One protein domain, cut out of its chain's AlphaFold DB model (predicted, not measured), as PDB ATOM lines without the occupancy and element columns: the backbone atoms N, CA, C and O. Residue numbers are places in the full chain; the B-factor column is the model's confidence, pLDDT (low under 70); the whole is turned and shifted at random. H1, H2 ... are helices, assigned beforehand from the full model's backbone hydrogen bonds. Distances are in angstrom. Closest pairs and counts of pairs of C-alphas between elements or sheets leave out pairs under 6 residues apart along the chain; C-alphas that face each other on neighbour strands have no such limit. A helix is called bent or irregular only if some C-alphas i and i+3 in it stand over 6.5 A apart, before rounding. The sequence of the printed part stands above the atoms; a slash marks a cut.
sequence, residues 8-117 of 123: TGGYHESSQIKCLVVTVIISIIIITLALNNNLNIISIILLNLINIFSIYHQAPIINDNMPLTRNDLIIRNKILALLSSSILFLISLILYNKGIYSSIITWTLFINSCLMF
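AT A GLANCE: This is residues 8 to 117 of the 123 residues of the protein "Accessory gene regulator protein B" of bioreactor metagenome (UniProt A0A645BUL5). Three helices, H2, H3 and H4, make an up-and-down bundle in which H2 and H3 lie side by side and H4 covers this pair; on the other side of H4, H1 meets it on a slant with residues 30 to 35 alone, near H1's last residues, and splays away from it toward H1's first residues. The printed part has 110 residues with four named helices, H1, H2, H3 and H4 in that order, and no named strand; the class is all helix. The whole is compact, with a radius of gyration of the C-alphas of 14.6 A, and the C-alphas span 43 by 28 by 17 A, only just elongated.

IN THESE COORDINATES: H1 is residues 16 to 36, 30.3 A from first to last C-alpha, and begins with C-alpha 16 at (-94.189, -78.567, -50.917). H2 is residues 41 to 58, 25.7 A long, with C-alpha 41 at (-104.402, -98.915, -79.018). H3, the longest helix by residues, is residues 71 to 94 and measures 34.9 A. H4 is residues 96 to 115, 24.8 A long, and ends with C-alpha 115 at (-104.646, -80.485, -64.009). H4 is irregular, with C-alphas 97 and 100 8.8 A apart, and it has a kink of 46 degrees near residue 103.

HOW THE PARTS SIT: H4 is the hub, touching the three other helices. With H2 and H3 it forms a bundle, up and down, each helix running against the one before it. H2 and H4 touch, closest at the C-alphas of Asn 51 and Ser 113, 5.6 A apart, at a shallow tilt of 27 degrees, the same way. H3 and H4 are a helical hairpin at a shallow tilt of 27 degrees, opposite ways; residues 85 to 93 of H3 alone touch residues 101 to 109 of H4, and the closest C-alphas, of Ser 92 and Ser 102, are 4.3 A apart. H2 and H3 are also a helical hairpin and touch at a shallow tilt of 1 degrees, opposite ways, with the closest C-alphas, of Asn 48 and Phe 89, 6.3 A apart. H1 touches H4 with residues 30 to 35 alone, at a steep tilt of 40 degrees, opposite ways; the closest C-alphas, of Ala 34 and Ser 103, are 5.2 A apart. H1 is apart from H2 and from H3. In H1, H2 and H3 every O i to N i+4 pair is within hydrogen-bond range; in H4, 13 of 16 are.

THE WHOLE: The two C-alphas farthest apart, of Thr 69 and Asn 97, are 43.0 A from each other, while the first and last printed C-alphas, of Thr 8 and Phe 117, are 11.2 A apart. The printed part has no cut. The links from H1 to H2 and from H3 to H4 are tight; the link from H2 to H3, residues 59 to 70, is long. The mean pLDDT of the printed part is 93.0, and no printed residue is under 70.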
ATOM      1  N   THR A   8     -94.729 -78.359 -68.101       88.50
ATOM      2  CA  THR A   8     -96.133 -77.961 -68.296       88.50
ATOM      3  C   THR A   8     -96.606 -76.972 -67.235       88.50
ATOM      4  O   THR A   8     -97.531 -76.199 -67.483       88.50
ATOM      5  N   GLY A   9     -96.003 -77.014 -66.044       83.31
ATOM      6  CA  GLY A   9     -96.582 -76.428 -64.844       83.31
ATOM      7  C   GLY A   9     -97.886 -77.139 -64.482       83.31
ATOM      8  O   GLY A   9     -98.022 -78.354 -64.671       83.31
ATOM      9  N   GLY A  10     -98.853 -76.368 -63.987       80.56
ATOM     10  CA  GLY A  10    -100.196 -76.837 -63.658       80.56
ATOM     11  C   GLY A  10    -100.497 -76.707 -62.180       80.56
ATOM     12  O   GLY A  10    -100.251 -75.666 -61.566       80.56
ATOM     13  N   TYR A  11    -101.064 -77.762 -61.606       79.38
ATOM     14  CA  TYR A  11    -101.407 -77.771 -60.195       79.38
ATOM     15  C   TYR A  11    -100.158 -77.623 -59.305       79.38
ATOM     16  O   TYR A  11     -99.316 -78.525 -59.220       79.38
ATOM     17  N   HIS A  12    -100.098 -76.482 -58.614       83.62
ATOM     18  CA  HIS A  12     -99.137 -76.165 -57.564       83.62
ATOM     19  C   HIS A  12     -99.860 -75.640 -56.317       83.62
ATOM     20  O   HIS A  12    -100.679 -74.709 -56.381       83.62
ATOM     21  N   GLU A  13     -99.525 -76.240 -55.177       83.69
ATOM     22  CA  GLU A  13     -99.955 -75.809 -53.846       83.69
ATOM     23  C   GLU A  13     -99.028 -74.763 -53.254       83.69
ATOM     24  O   GLU A  13     -97.881 -74.629 -53.669       83.69
ATOM     25  N   SER A  14     -99.518 -74.069 -52.226       84.00
ATOM     26  CA  SER A  14     -98.738 -73.064 -51.497       84.00
ATOM     27  C   SER A  14     -97.569 -73.640 -50.685       84.00
ATOM     28  O   SER A  14     -96.733 -72.888 -50.201       84.00
ATOM     29  N   SER A  15     -97.491 -74.966 -50.515       88.62
ATOM     30  CA  SER A  15     -96.378 -75.628 -49.821       88.62
ATOM     31  C   SER A  15     -96.002 -76.955 -50.478       88.62
ATOM     32  O   SER A  15     -96.848 -77.646 -51.056       88.62
ATOM     33  N   GLN A  16     -94.732 -77.336 -50.338       87.38
ATOM     34  CA  GLN A  16     -94.189 -78.567 -50.917       87.38
ATOM     35  C   GLN A  16     -94.868 -79.824 -50.361       87.38
ATOM     36  O   GLN A  16     -95.198 -80.719 -51.134       87.38
ATOM     37  N   ILE A  17     -95.151 -79.869 -49.054       90.62
ATOM     38  CA  ILE A  17     -95.797 -81.023 -48.409       90.62
ATOM     39  C   ILE A  17     -97.207 -81.236 -48.970       90.62
ATOM     40  O   ILE A  17     -97.551 -82.352 -49.351       90.62
ATOM     41  N   LYS A  18     -98.008 -80.170 -49.107       89.06
ATOM     42  CA  LYS A  18     -99.347 -80.269 -49.718       89.06
ATOM     43  C   LYS A  18     -99.268 -80.753 -51.167       89.06
ATOM     44  O   LYS A  18    -100.016 -81.644 -51.562       89.06
ATOM     45  N   CYS A  19     -98.321 -80.219 -51.943       88.00
ATOM     46  CA  CYS A  19     -98.102 -80.649 -53.325       88.00
ATOM     47  C   CYS A  19     -97.699 -82.132 -53.408       88.00
ATOM     48  O   CYS A  19     -98.173 -82.850 -54.291       88.00
ATOM     49  N   LEU A  20     -96.864 -82.606 -52.476       90.75
ATOM     50  CA  LEU A  20     -96.455 -84.004 -52.384       90.75
ATOM     51  C   LEU A  20     -97.649 -84.910 -52.071       90.75
ATOM     52  O   LEU A  20     -97.870 -85.869 -52.804       90.75
ATOM     53  N   VAL A  21     -98.444 -84.578 -51.049       93.44
ATOM     54  CA  VAL A  21     -99.638 -85.350 -50.662       93.44
ATOM     55  C   VAL A  21    -100.588 -85.507 -51.845       93.44
ATOM     56  O   VAL A  21    -100.984 -86.622 -52.177       93.44
ATOM     57  N   VAL A  22    -100.895 -84.416 -52.549       90.75
ATOM     58  CA  VAL A  22    -101.791 -84.487 -53.710       90.75
ATOM     59  C   VAL A  22    -101.164 -85.249 -54.876       90.75
ATOM     60  O   VAL A  22    -101.857 -86.014 -55.542       90.75
ATOM     61  N   THR A  23     -99.852 -85.132 -55.090       91.50
ATOM     62  CA  THR A  23     -99.156 -85.930 -56.112       91.50
ATOM     63  C   THR A  23     -99.237 -87.430 -55.804       91.50
ATOM     64  O   THR A  23     -99.505 -88.207 -56.714       91.50
ATOM     65  N   VAL A  24     -99.084 -87.839 -54.539       94.31
ATOM     66  CA  VAL A  24     -99.232 -89.242 -54.111       94.31
ATOM     67  C   VAL A  24    -100.656 -89.743 -54.349       94.31
ATOM     68  O   VAL A  24    -100.832 -90.808 -54.938       94.31
ATOM     69  N   ILE A  25    -101.671 -88.963 -53.966       95.38
ATOM     70  CA  ILE A  25    -103.083 -89.314 -54.192       95.38
ATOM     71  C   ILE A  25    -103.362 -89.498 -55.690       95.38
ATOM     72  O   ILE A  25    -103.927 -90.511 -56.097       95.38
ATOM     73  N   ILE A  26    -102.914 -88.559 -56.529       94.75
ATOM     74  CA  ILE A  26    -103.070 -88.643 -57.987       94.75
ATOM     75  C   ILE A  26    -102.355 -89.878 -58.549       94.75
ATOM     76  O   ILE A  26    -102.902 -90.565 -59.410       94.75
ATOM     77  N   SER A  27    -101.150 -90.186 -58.067       95.06
ATOM     78  CA  SER A  27    -100.419 -91.384 -58.481       95.06
ATOM     79  C   SER A  27    -101.175 -92.668 -58.144       95.06
ATOM     80  O   SER A  27    -101.242 -93.553 -58.996       95.06
ATOM     81  N   ILE A  28    -101.790 -92.760 -56.962       97.31
ATOM     82  CA  ILE A  28    -102.635 -93.904 -56.586       97.31
ATOM     83  C   ILE A  28    -103.828 -94.017 -57.541       97.31
ATOM     84  O   ILE A  28    -104.057 -95.092 -58.087       97.31
ATOM     85  N   ILE A  29    -104.524 -92.909 -57.824       97.00
ATOM     86  CA  ILE A  29    -105.654 -92.886 -58.769       97.00
ATOM     87  C   ILE A  29    -105.229 -93.393 -60.153       97.00
ATOM     88  O   ILE A  29    -105.913 -94.230 -60.736       97.00
ATOM     89  N   ILE A  30    -104.089 -92.929 -60.676       96.50
ATOM     90  CA  ILE A  30    -103.557 -93.368 -61.975       96.50
ATOM     91  C   ILE A  30    -103.277 -94.875 -61.976       96.50
ATOM     92  O   ILE A  30    -103.625 -95.560 -62.938       96.50
ATOM     93  N   ILE A  31    -102.659 -95.400 -60.914       96.44
ATOM     94  CA  ILE A  31    -102.360 -96.833 -60.791       96.44
ATOM     95  C   ILE A  31    -103.660 -97.641 -60.749       96.44
ATOM     96  O   ILE A  31    -103.792 -98.617 -61.486       96.44
ATOM     97  N   THR A  32    -104.645 -97.218 -59.954       97.12
ATOM     98  CA  THR A  32    -105.961 -97.867 -59.895       97.12
ATOM     99  C   THR A  32    -106.661 -97.834 -61.253       97.12
ATOM    100  O   THR A  32    -107.178 -98.863 -61.686       97.12
ATOM    101  N   LEU A  33    -106.641 -96.700 -61.964       96.38
ATOM    102  CA  LEU A  33    -107.204 -96.593 -63.312       96.38
ATOM    103  C   LEU A  33    -106.526 -97.558 -64.283       96.38
ATOM    104  O   LEU A  33    -107.227 -98.240 -65.022       96.38
ATOM    105  N   ALA A  34    -105.196 -97.653 -64.258       95.56
ATOM    106  CA  ALA A  34    -104.445 -98.531 -65.150       95.56
ATOM    107  C   ALA A  34    -104.640-100.026 -64.847       95.56
ATOM    108  O   ALA A  34    -104.639-100.832 -65.772       95.56
ATOM    109  N   LEU A  35    -104.821-100.402 -63.577       95.38
ATOM    110  CA  LEU A  35    -105.109-101.787 -63.182       95.38
ATOM    111  C   LEU A  35    -106.514-102.234 -63.603       95.38
ATOM    112  O   LEU A  35    -106.705-103.400 -63.934       95.38
ATOM    113  N   ASN A  36    -107.485-101.319 -63.585       95.50
ATOM    114  CA  ASN A  36    -108.890-101.637 -63.856       95.50
ATOM    115  C   ASN A  36    -109.325-101.329 -65.298       95.50
ATOM    116  O   ASN A  36    -110.363-101.819 -65.732       95.50
ATOM    117  N   ASN A  37    -108.555-100.538 -66.051       91.06
ATOM    118  CA  ASN A  37    -108.873-100.158 -67.426       91.06
ATOM    119  C   ASN A  37    -107.666-100.403 -68.329       91.06
ATOM    120  O   ASN A  37    -106.751 -99.579 -68.398       91.06
ATOM    121  N   ASN A  38    -107.690-101.519 -69.056       85.44
ATOM    122  CA  ASN A  38    -106.690-101.787 -70.078       85.44
ATOM    123  C   ASN A  38    -107.069-101.034 -71.360       85.44
ATOM    124  O   ASN A  38    -108.054-101.368 -72.020       85.44
ATOM    125  N   LEU A  39    -106.321 -99.981 -71.684       94.12
ATOM    126  CA  LEU A  39    -106.608 -99.146 -72.846       94.12
ATOM    127  C   LEU A  39    -106.216 -99.876 -74.133       94.12
ATOM    128  O   LEU A  39    -105.079-100.323 -74.288       94.12
ATOM    129  N   ASN A  40    -107.143 -99.951 -75.090       95.25
ATOM    130  CA  ASN A  40    -106.808-100.420 -76.430       95.25
ATOM    131  C   ASN A  40    -105.945 -99.375 -77.167       95.25
ATOM    132  O   ASN A  40    -105.852 -98.209 -76.766       95.25
ATOM    133  N   ILE A  41    -105.317 -99.787 -78.269       96.25
ATOM    134  CA  ILE A  41    -104.402 -98.915 -79.018       96.25
ATOM    135  C   ILE A  41    -105.081 -97.635 -79.531       96.25
ATOM    136  O   ILE A  41    -104.470 -96.568 -79.516       96.25
ATOM    137  N   ILE A  42    -106.360 -97.713 -79.912       97.25
ATOM    138  CA  ILE A  42    -107.137 -96.560 -80.387       97.25
ATOM    139  C   ILE A  42    -107.326 -95.553 -79.247       97.25
ATOM    140  O   ILE A  42    -107.072 -94.363 -79.428       97.25
ATOM    141  N   SER A  43    -107.706 -96.014 -78.053       96.94
ATOM    142  CA  SER A  43    -107.857 -95.176 -76.863       96.94
ATOM    143  C   SER A  43    -106.543 -94.500 -76.474       96.94
ATOM    144  O   SER A  43    -106.548 -93.311 -76.158       96.94
ATOM    145  N   ILE A  44    -105.414 -95.217 -76.543       97.38
ATOM    146  CA  ILE A  44    -104.084 -94.645 -76.284       97.38
ATOM    147  C   ILE A  44    -103.789 -93.502 -77.257       97.38
ATOM    148  O   ILE A  44    -103.357 -92.433 -76.825       97.38
ATOM    149  N   ILE A  45    -104.041 -93.697 -78.553       98.19
ATOM    150  CA  ILE A  45    -103.818 -92.663 -79.572       98.19
ATOM    151  C   ILE A  45    -104.706 -91.445 -79.301       98.19
ATOM    152  O   ILE A  45    -104.196 -90.331 -79.196       98.19
ATOM    153  N   LEU A  46    -106.016 -91.643 -79.138       98.19
ATOM    154  CA  LEU A  46    -106.971 -90.544 -78.967       98.19
ATOM    155  C   LEU A  46    -106.685 -89.713 -77.712       98.19
ATOM    156  O   LEU A  46    -106.623 -88.486 -77.790       98.19
ATOM    157  N   LEU A  47    -106.457 -90.364 -76.568       97.69
ATOM    158  CA  LEU A  47    -106.156 -89.661 -75.320       97.69
ATOM    159  C   LEU A  47    -104.851 -88.870 -75.426       97.69
ATOM    160  O   LEU A  47    -104.790 -87.729 -74.976       97.69
ATOM    161  N   ASN A  48    -103.815 -89.426 -76.056       97.75
ATOM    162  CA  ASN A  48    -102.548 -88.714 -76.202       97.75
ATOM    163  C   ASN A  48    -102.607 -87.558 -77.208       97.75
ATOM    164  O   ASN A  48    -101.943 -86.547 -76.981       97.75
ATOM    165  N   LEU A  49    -103.427 -87.643 -78.259       97.62
ATOM    166  CA  LEU A  49    -103.676 -86.501 -79.144       97.62
ATOM    167  C   LEU A  49    -104.346 -85.347 -78.392       97.62
ATOM    168  O   LEU A  49    -103.903 -84.203 -78.513       97.62
ATOM    169  N   ILE A  50    -105.347 -85.650 -77.558       97.06
ATOM    170  CA  ILE A  50    -105.975 -84.658 -76.672       97.06
ATOM    171  C   ILE A  50    -104.923 -84.047 -75.737       97.06
ATOM    172  O   ILE A  50    -104.853 -82.828 -75.603       97.06
ATOM    173  N   ASN A  51    -104.047 -84.867 -75.150       95.88
ATOM    174  CA  ASN A  51    -102.991 -84.388 -74.254       95.88
ATOM    175  C   ASN A  51    -102.021 -83.430 -74.948       95.88
ATOM    176  O   ASN A  51    -101.710 -82.374 -74.400       95.88
ATOM    177  N   ILE A  52    -101.548 -83.776 -76.148       97.06
ATOM    178  CA  ILE A  52    -100.638 -82.924 -76.922       97.06
ATOM    179  C   ILE A  52    -101.322 -81.603 -77.278       97.06
ATOM    180  O   ILE A  52    -100.719 -80.545 -77.100       97.06
ATOM    181  N   PHE A  53    -102.582 -81.653 -77.719       96.88
ATOM    182  CA  PHE A  53    -103.372 -80.459 -78.008       96.88
ATOM    183  C   PHE A  53    -103.471 -79.542 -76.780       96.88
ATOM    184  O   PHE A  53    -103.143 -78.357 -76.853       96.88
ATOM    185  N   SER A  54    -103.844 -80.091 -75.623       95.25
ATOM    186  CA  SER A  54    -103.927 -79.329 -74.378       95.25
ATOM    187  C   SER A  54    -102.580 -78.728 -73.971       95.25
ATOM    188  O   SER A  54    -102.524 -77.548 -73.633       95.25
ATOM    189  N   ILE A  55    -101.482 -79.489 -74.049       94.94
ATOM    190  CA  ILE A  55    -100.136 -78.988 -73.729       94.94
ATOM    191  C   ILE A  55     -99.743 -77.850 -74.676       94.94
ATOM    192  O   ILE A  55     -99.239 -76.826 -74.218       94.94
ATOM    193  N   TYR A  56    -100.008 -77.983 -75.976       95.06
ATOM    194  CA  TYR A  56     -99.688 -76.956 -76.965       95.06
ATOM    195  C   TYR A  56    -100.361 -75.613 -76.660       95.06
ATOM    196  O   TYR A  56     -99.740 -74.557 -76.830       95.06
ATOM    197  N   HIS A  57    -101.610 -75.642 -76.192       92.44
ATOM    198  CA  HIS A  57    -102.375 -74.431 -75.911       92.44
ATOM    199  C   HIS A  57    -102.146 -73.862 -74.510       92.44
ATOM    200  O   HIS A  57    -102.180 -72.646 -74.347       92.44
ATOM    201  N   GLN A  58    -101.901 -74.714 -73.518       90.75
ATOM    202  CA  GLN A  58    -101.968 -74.319 -72.113       90.75
ATOM    203  C   GLN A  58    -100.590 -74.261 -71.426       90.75
ATOM    204  O   GLN A  58    -100.472 -73.631 -70.378       90.75
ATOM    205  N   ALA A  59     -99.546 -74.904 -71.970       91.62
ATOM    206  CA  ALA A  59     -98.218 -74.923 -71.349       91.62
ATOM    207  C   ALA A  59     -97.329 -73.732 -71.771       91.62
ATOM    208  O   ALA A  59     -97.322 -73.359 -72.950       91.62
ATOM    209  N   PRO A  60     -96.469 -73.229 -70.863       91.38
ATOM    210  CA  PRO A  60     -96.445 -73.519 -69.427       91.38
ATOM    211  C   PRO A  60     -97.539 -72.740 -68.684       91.38
ATOM    212  O   PRO A  60     -97.864 -71.613 -69.050       91.38
ATOM    213  N   ILE A  61     -98.066 -73.302 -67.598       90.31
ATOM    214  CA  ILE A  61     -99.007 -72.572 -66.737       90.31
ATOM    215  C   ILE A  61     -98.249 -71.702 -65.763       90.31
ATOM    216  O   ILE A  61     -97.422 -72.196 -64.996       90.31
ATOM    217  N   ILE A  62     -98.613 -70.426 -65.759       88.50
ATOM    218  CA  ILE A  62     -98.003 -69.402 -64.926       88.50
ATOM    219  C   ILE A  62     -99.037 -68.954 -63.895       88.50
ATOM    220  O   ILE A  62    -100.157 -68.572 -64.232       88.50
ATOM    221  N   ASN A  63     -98.683 -69.047 -62.617       84.19
ATOM    222  CA  ASN A  63     -99.528 -68.604 -61.508       84.19
ATOM    223  C   ASN A  63     -98.668 -68.160 -60.319       84.19
ATOM    224  O   ASN A  63     -97.451 -68.302 -60.346       84.19
ATOM    225  N   ASP A  64     -99.295 -67.662 -59.254       82.50
ATOM    226  CA  ASP A  64     -98.577 -67.143 -58.078       82.50
ATOM    227  C   ASP A  64     -97.685 -68.177 -57.382       82.50
ATOM    228  O   ASP A  64     -96.666 -67.825 -56.796       82.50
ATOM    229  N   ASN A  65     -98.037 -69.460 -57.479       80.62
ATOM    230  CA  ASN A  65     -97.261 -70.553 -56.896       80.62
ATOM    231  C   ASN A  65     -96.161 -71.067 -57.847       80.62
ATOM    232  O   ASN A  65     -95.325 -71.869 -57.433       80.62
ATOM    233  N   MET A  66     -96.169 -70.643 -59.113       81.06
ATOM    234  CA  MET A  66     -95.158 -70.949 -60.127       81.06
ATOM    235  C   MET A  66     -94.990 -69.748 -61.079       81.06
ATOM    236  O   MET A  66     -95.409 -69.808 -62.241       81.06
ATOM    237  N   PRO A  67     -94.426 -68.627 -60.593       84.88
ATOM    238  CA  PRO A  67     -94.234 -67.445 -61.417       84.88
ATOM    239  C   PRO A  67     -93.101 -67.685 -62.417       84.88
ATOM    240  O   PRO A  67     -92.019 -68.154 -62.061       84.88
ATOM    241  N   LEU A  68     -93.338 -67.332 -63.677       86.25
ATOM    242  CA  LEU A  68     -92.345 -67.400 -64.740       86.25
ATOM    243  C   LEU A  68     -92.443 -66.112 -65.556       86.25
ATOM    244  O   LEU A  68     -93.425 -65.890 -66.249       86.25
ATOM    245  N   THR A  69     -91.449 -65.237 -65.429       86.31
ATOM    246  CA  THR A  69     -91.474 -63.885 -66.024       86.31
ATOM    247  C   THR A  69     -90.579 -63.751 -67.251       86.31
ATOM    248  O   THR A  69     -90.709 -62.814 -68.032       86.31
ATOM    249  N   ARG A  70     -89.647 -64.687 -67.432       92.81
ATOM    250  CA  ARG A  70     -88.666 -64.677 -68.516       92.81
ATOM    251  C   ARG A  70     -89.209 -65.381 -69.760       92.81
ATOM    252  O   ARG A  70     -89.396 -66.599 -69.744       92.81
ATOM    253  N   ASN A  71     -89.388 -64.635 -70.850       91.25
ATOM    254  CA  ASN A  71     -89.922 -65.153 -72.117       91.25
ATOM    255  C   ASN A  71     -89.100 -66.310 -72.703       91.25
ATOM    256  O   ASN A  71     -89.671 -67.266 -73.227       91.25
ATOM    257  N   ASP A  72     -87.772 -66.273 -72.571       94.06
ATOM    258  CA  ASP A  72     -86.895 -67.352 -73.033       94.06
ATOM    259  C   ASP A  72     -87.161 -68.671 -72.285       94.06
ATOM    260  O   ASP A  72     -87.195 -69.741 -72.898       94.06
ATOM    261  N   LEU A  73     -87.444 -68.597 -70.979       91.62
ATOM    262  CA  LEU A  73     -87.808 -69.762 -70.169       91.62
ATOM    263  C   LEU A  73     -89.212 -70.274 -70.500       91.62
ATOM    264  O   LEU A  73     -89.416 -71.485 -70.541       91.62
ATOM    265  N   ILE A  74     -90.166 -69.377 -70.769       92.62
ATOM    266  CA  ILE A  74     -91.539 -69.741 -71.159       92.62
ATOM    267  C   ILE A  74     -91.522 -70.551 -72.460       92.62
ATOM    268  O   ILE A  74     -92.075 -71.652 -72.517       92.62
ATOM    269  N   ILE A  75     -90.834 -70.043 -73.487       93.81
ATOM    270  CA  ILE A  75     -90.713 -70.709 -74.790       93.81
ATOM    271  C   ILE A  75     -89.997 -72.053 -74.635       93.81
ATOM    272  O   ILE A  75     -90.478 -73.077 -75.126       93.81
ATOM    273  N   ARG A  76     -88.876 -72.077 -73.902       94.94
ATOM    274  CA  ARG A  76     -88.124 -73.310 -73.644       94.94
ATOM    275  C   ARG A  76     -88.979 -74.361 -72.936       94.94
ATOM    276  O   ARG A  76     -88.978 -75.516 -73.356       94.94
ATOM    277  N   ASN A  77     -89.722 -73.985 -71.897       94.06
ATOM    278  CA  ASN A  77     -90.576 -74.913 -71.156       94.06
ATOM    279  C   ASN A  77     -91.713 -75.453 -72.022       94.06
ATOM    280  O   ASN A  77     -91.981 -76.650 -71.971       94.06
ATOM    281  N   LYS A  78     -92.319 -74.622 -72.877       94.81
ATOM    282  CA  LYS A  78     -93.318 -75.086 -73.848       94.81
ATOM    283  C   LYS A  78     -92.751 -76.161 -74.779       94.81
ATOM    284  O   LYS A  78     -93.370 -77.210 -74.955       94.81
ATOM    285  N   ILE A  79     -91.556 -75.936 -75.332       96.44
ATOM    286  CA  ILE A  79     -90.883 -76.904 -76.212       96.44
ATOM    287  C   ILE A  79     -90.573 -78.202 -75.454       96.44
ATOM    288  O   ILE A  79     -90.886 -79.287 -75.937       96.44
ATOM    289  N   LEU A  80     -90.003 -78.109 -74.248       96.38
ATOM    290  CA  LEU A  80     -89.675 -79.283 -73.433       96.38
ATOM    291  C   LEU A  80     -90.922 -80.068 -73.011       96.38
ATOM    292  O   LEU A  80     -90.895 -81.300 -73.019       96.38
ATOM    293  N   ALA A  81     -92.022 -79.386 -72.693       95.50
ATOM    294  CA  ALA A  81     -93.300 -80.014 -72.383       95.50
ATOM    295  C   ALA A  81     -93.819 -80.837 -73.571       95.50
ATOM    296  O   ALA A  81     -94.132 -82.012 -73.399       95.50
ATOM    297  N   LEU A  82     -93.831 -80.251 -74.774       96.75
ATOM    298  CA  LEU A  82     -94.278 -80.921 -76.000       96.75
ATOM    299  C   LEU A  82     -93.376 -82.093 -76.399       96.75
ATOM    300  O   LEU A  82     -93.875 -83.162 -76.756       96.75
ATOM    301  N   LEU A  83     -92.053 -81.923 -76.324       96.81
ATOM    302  CA  LEU A  83     -91.103 -82.988 -76.655       96.81
ATOM    303  C   LEU A  83     -91.226 -84.157 -75.678       96.81
ATOM    304  O   LEU A  83     -91.384 -85.300 -76.101       96.81
ATOM    305  N   SER A  84     -91.209 -83.879 -74.372       96.44
ATOM    306  CA  SER A  84     -91.300 -84.926 -73.348       96.44
ATOM    307  C   SER A  84     -92.632 -85.680 -73.402       96.44
ATOM    308  O   SER A  84     -92.631 -86.908 -73.302       96.44
ATOM    309  N   SER A  85     -93.760 -84.994 -73.627       96.56
ATOM    310  CA  SER A  85     -95.056 -85.660 -73.798       96.56
ATOM    311  C   SER A  85     -95.113 -86.500 -75.071       96.56
ATOM    312  O   SER A  85     -95.636 -87.609 -75.034       96.56
ATOM    313  N   SER A  86     -94.544 -86.012 -76.177       97.19
ATOM    314  CA  SER A  86     -94.517 -86.750 -77.447       97.19
ATOM    315  C   SER A  86     -93.657 -88.011 -77.349       97.19
ATOM    316  O   SER A  86     -94.072 -89.077 -77.795       97.19
ATOM    317  N   ILE A  87     -92.495 -87.927 -76.693       97.62
ATOM    318  CA  ILE A  87     -91.631 -89.089 -76.438       97.62
ATOM    319  C   ILE A  87     -92.363 -90.122 -75.573       97.62
ATOM    320  O   ILE A  87     -92.361 -91.307 -75.896       97.62
ATOM    321  N   LEU A  88     -93.030 -89.691 -74.498       97.38
ATOM    322  CA  LEU A  88     -93.800 -90.600 -73.644       97.38
ATOM    323  C   LEU A  88     -94.990 -91.227 -74.377       97.38
ATOM    324  O   LEU A  88     -95.268 -92.407 -74.169       97.38
ATOM    325  N   PHE A  89     -95.655 -90.485 -75.265       97.56
ATOM    326  CA  PHE A  89     -96.686 -91.047 -76.132       97.56
ATOM    327  C   PHE A  89     -96.109 -92.157 -77.024       97.56
ATOM    328  O   PHE A  89     -96.638 -93.269 -77.019       97.56
ATOM    329  N   LEU A  90     -94.982 -91.926 -77.702       97.88
ATOM    330  CA  LEU A  90     -94.325 -92.962 -78.511       97.88
ATOM    331  C   LEU A  90     -93.938 -94.192 -77.675       97.88
ATOM    332  O   LEU A  90     -94.194 -95.322 -78.086       97.88
ATOM    333  N   ILE A  91     -93.395 -93.990 -76.470       97.31
ATOM    334  CA  ILE A  91     -93.087 -95.085 -75.537       97.31
ATOM    335  C   ILE A  91     -94.358 -95.860 -75.168       97.31
ATOM    336  O   ILE A  91     -94.325 -97.089 -75.118       97.31
ATOM    337  N   SER A  92     -95.488 -95.182 -74.945       96.81
ATOM    338  CA  SER A  92     -96.755 -95.853 -74.634       96.81
ATOM    339  C   SER A  92     -97.247 -96.746 -75.781       96.81
ATOM    340  O   SER A  92     -97.758 -97.832 -75.515       96.81
ATOM    341  N   LEU A  93     -97.024 -96.344 -77.039       97.12
ATOM    342  CA  LEU A  93     -97.344 -97.157 -78.216       97.12
ATOM    343  C   LEU A  93     -96.428 -98.381 -78.319       97.12
ATOM    344  O   LEU A  93     -96.912 -99.492 -78.521       97.12
ATOM    345  N   ILE A  94     -95.119 -98.203 -78.110       96.88
ATOM    346  CA  ILE A  94     -94.142 -99.308 -78.108       96.88
ATOM    347  C   ILE A  94     -94.473-100.326 -77.006       96.88
ATOM    348  O   ILE A  94     -94.366-101.535 -77.207       96.88
ATOM    349  N   LEU A  95     -94.899 -99.849 -75.835       95.88
ATOM    350  CA  LEU A  95     -95.249-100.686 -74.687       95.88
ATOM    351  C   LEU A  95     -96.693-101.202 -74.710       95.88
ATOM    352  O   LEU A  95     -97.107-101.815 -73.727       95.88
ATOM    353  N   TYR A  96     -97.452-101.006 -75.793       94.31
ATOM    354  CA  TYR A  96     -98.857-101.422 -75.881       94.31
ATOM    355  C   TYR A  96     -99.076-102.895 -75.503       94.31
ATOM    356  O   TYR A  96     -99.964-103.205 -74.713       94.31
ATOM    357  N   ASN A  97     -98.204-103.793 -75.974       90.69
ATOM    358  CA  ASN A  97     -98.283-105.228 -75.669       90.69
ATOM    359  C   ASN A  97     -98.098-105.543 -74.173       90.69
ATOM    360  O   ASN A  97     -98.476-106.616 -73.715       90.69
ATOM    361  N   LYS A  98     -97.538-104.612 -73.393       89.50
ATOM    362  CA  LYS A  98     -97.437-104.692 -71.933       89.50
ATOM    363  C   LYS A  98     -98.498-103.801 -71.268       89.50
ATOM    364  O   LYS A  98     -98.152-102.993 -70.406       89.50
ATOM    365  N   GLY A  99     -99.761-103.945 -71.682       89.25
ATOM    366  CA  GLY A  99    -100.887-103.000 -71.529       89.25
ATOM    367  C   GLY A  99    -101.002-102.171 -70.240       89.25
ATOM    368  O   GLY A  99    -101.412-101.013 -70.289       89.25
ATOM    369  N   ILE A 100    -100.572-102.691 -69.086       94.19
ATOM    370  CA  ILE A 100    -100.528-101.911 -67.842       94.19
ATOM    371  C   ILE A 100     -99.564-100.715 -67.921       94.19
ATOM    372  O   ILE A 100     -99.915 -99.614 -67.506       94.19
ATOM    373  N   TYR A 101     -98.367-100.884 -68.491       94.38
ATOM    374  CA  TYR A 101     -97.372 -99.810 -68.550       94.38
ATOM    375  C   TYR A 101     -97.783 -98.714 -69.535       94.38
ATOM    376  O   TYR A 101     -97.661 -97.529 -69.217       94.38
ATOM    377  N   SER A 102     -98.314 -99.088 -70.703       95.88
ATOM    378  CA  SER A 102     -98.854 -98.124 -71.669       95.88
ATOM    379  C   SER A 102    -100.051 -97.359 -71.089       95.88
ATOM    380  O   SER A 102    -100.142 -96.139 -71.266       95.88
ATOM    381  N   SER A 103    -100.910 -98.038 -70.318       95.94
ATOM    382  CA  SER A 103    -102.042 -97.422 -69.618       95.94
ATOM    383  C   SER A 103    -101.587 -96.453 -68.525       95.94
ATOM    384  O   SER A 103    -102.085 -95.331 -68.477       95.94
ATOM    385  N   ILE A 104    -100.590 -96.809 -67.701       96.44
ATOM    386  CA  ILE A 104    -100.021 -95.902 -66.683       96.44
ATOM    387  C   ILE A 104     -99.480 -94.624 -67.333       96.44
ATOM    388  O   ILE A 104     -99.757 -93.523 -66.849       96.44
ATOM    389  N   ILE A 105     -98.721 -94.745 -68.428       96.50
ATOM    390  CA  ILE A 105     -98.157 -93.585 -69.133       96.50
ATOM    391  C   ILE A 105     -99.278 -92.698 -69.682       96.50
ATOM    392  O   ILE A 105     -99.277 -91.490 -69.443       96.50
ATOM    393  N   THR A 106    -100.257 -93.300 -70.358       97.25
ATOM    394  CA  THR A 106    -101.375 -92.576 -70.978       97.25
ATOM    395  C   THR A 106    -102.225 -91.852 -69.937       97.25
ATOM    396  O   THR A 106    -102.465 -90.653 -70.073       97.25
ATOM    397  N   TRP A 107    -102.606 -92.529 -68.849       97.31
ATOM    398  CA  TRP A 107    -103.344 -91.908 -67.747       97.31
ATOM    399  C   TRP A 107    -102.534 -90.818 -67.049       97.31
ATOM    400  O   TRP A 107    -103.084 -89.782 -66.686       97.31
ATOM    401  N   THR A 108    -101.218 -90.996 -66.910       95.94
ATOM    402  CA  THR A 108    -100.345 -89.954 -66.359       95.94
ATOM    403  C   THR A 108    -100.358 -88.695 -67.221       95.94
ATOM    404  O   THR A 108    -100.474 -87.596 -66.679       95.94
ATOM    405  N   LEU A 109    -100.226 -88.833 -68.545       96.44
ATOM    406  CA  LEU A 109    -100.272 -87.701 -69.472       96.44
ATOM    407  C   LEU A 109    -101.652 -87.035 -69.462       96.44
ATOM    408  O   LEU A 109    -101.728 -85.807 -69.399       96.44
ATOM    409  N   PHE A 110    -102.717 -87.838 -69.428       96.00
ATOM    410  CA  PHE A 110    -104.094 -87.355 -69.412       96.00
ATOM    411  C   PHE A 110    -104.432 -86.571 -68.151       96.00
ATOM    412  O   PHE A 110    -104.846 -85.418 -68.231       96.00
ATOM    413  N   ILE A 111    -104.165 -87.134 -66.975       95.00
ATOM    414  CA  ILE A 111    -104.415 -86.432 -65.715       95.00
ATOM    415  C   ILE A 111    -103.549 -85.173 -65.603       95.00
ATOM    416  O   ILE A 111    -104.040 -84.146 -65.138       95.00
ATOM    417  N   ASN A 112    -102.292 -85.198 -66.067       92.69
ATOM    418  CA  ASN A 112    -101.467 -83.986 -66.081       92.69
ATOM    419  C   ASN A 112    -102.099 -82.891 -66.950       92.69
ATOM    420  O   ASN A 112    -102.174 -81.747 -66.514       92.69
ATOM    421  N   SER A 113    -102.604 -83.257 -68.131       93.44
ATOM    422  CA  SER A 113    -103.348 -82.358 -69.016       93.44
ATOM    423  C   SER A 113    -104.614 -81.805 -68.349       93.44
ATOM    424  O   SER A 113    -104.847 -80.603 -68.371       93.44
ATOM    425  N   CYS A 114    -105.405 -82.623 -67.651       92.81
ATOM    426  CA  CYS A 114    -106.575 -82.121 -66.922       92.81
ATOM    427  C   CYS A 114    -106.193 -81.104 -65.833       92.81
ATOM    428  O   CYS A 114    -106.825 -80.056 -65.699       92.81
ATOM    429  N   LEU A 115    -105.124 -81.374 -65.075       90.62
ATOM    430  CA  LEU A 115    -104.646 -80.485 -64.009       90.62
ATOM    431  C   LEU A 115    -104.154 -79.135 -64.531       90.62
ATOM    432  O   LEU A 115    -104.087 -78.171 -63.763       90.62
ATOM    433  N   MET A 116    -103.843 -79.046 -65.825       89.88
ATOM    434  CA  MET A 116    -103.480 -77.796 -66.468       89.88
ATOM    435  C   MET A 116    -104.642 -76.782 -66.523       89.88
ATOM    436  O   MET A 116    -104.423 -75.574 -66.603       89.88
ATOM    437  N   PHE A 117    -105.887 -77.239 -66.405       87.12
ATOM    438  CA  PHE A 117    -107.069 -76.372 -66.426       87.12
ATOM    439  C   PHE A 117    -107.596 -76.022 -65.023       87.12
ATOM    440  O   PHE A 117    -108.615 -75.352 -64.898       87.12
TER     441      PHE A 117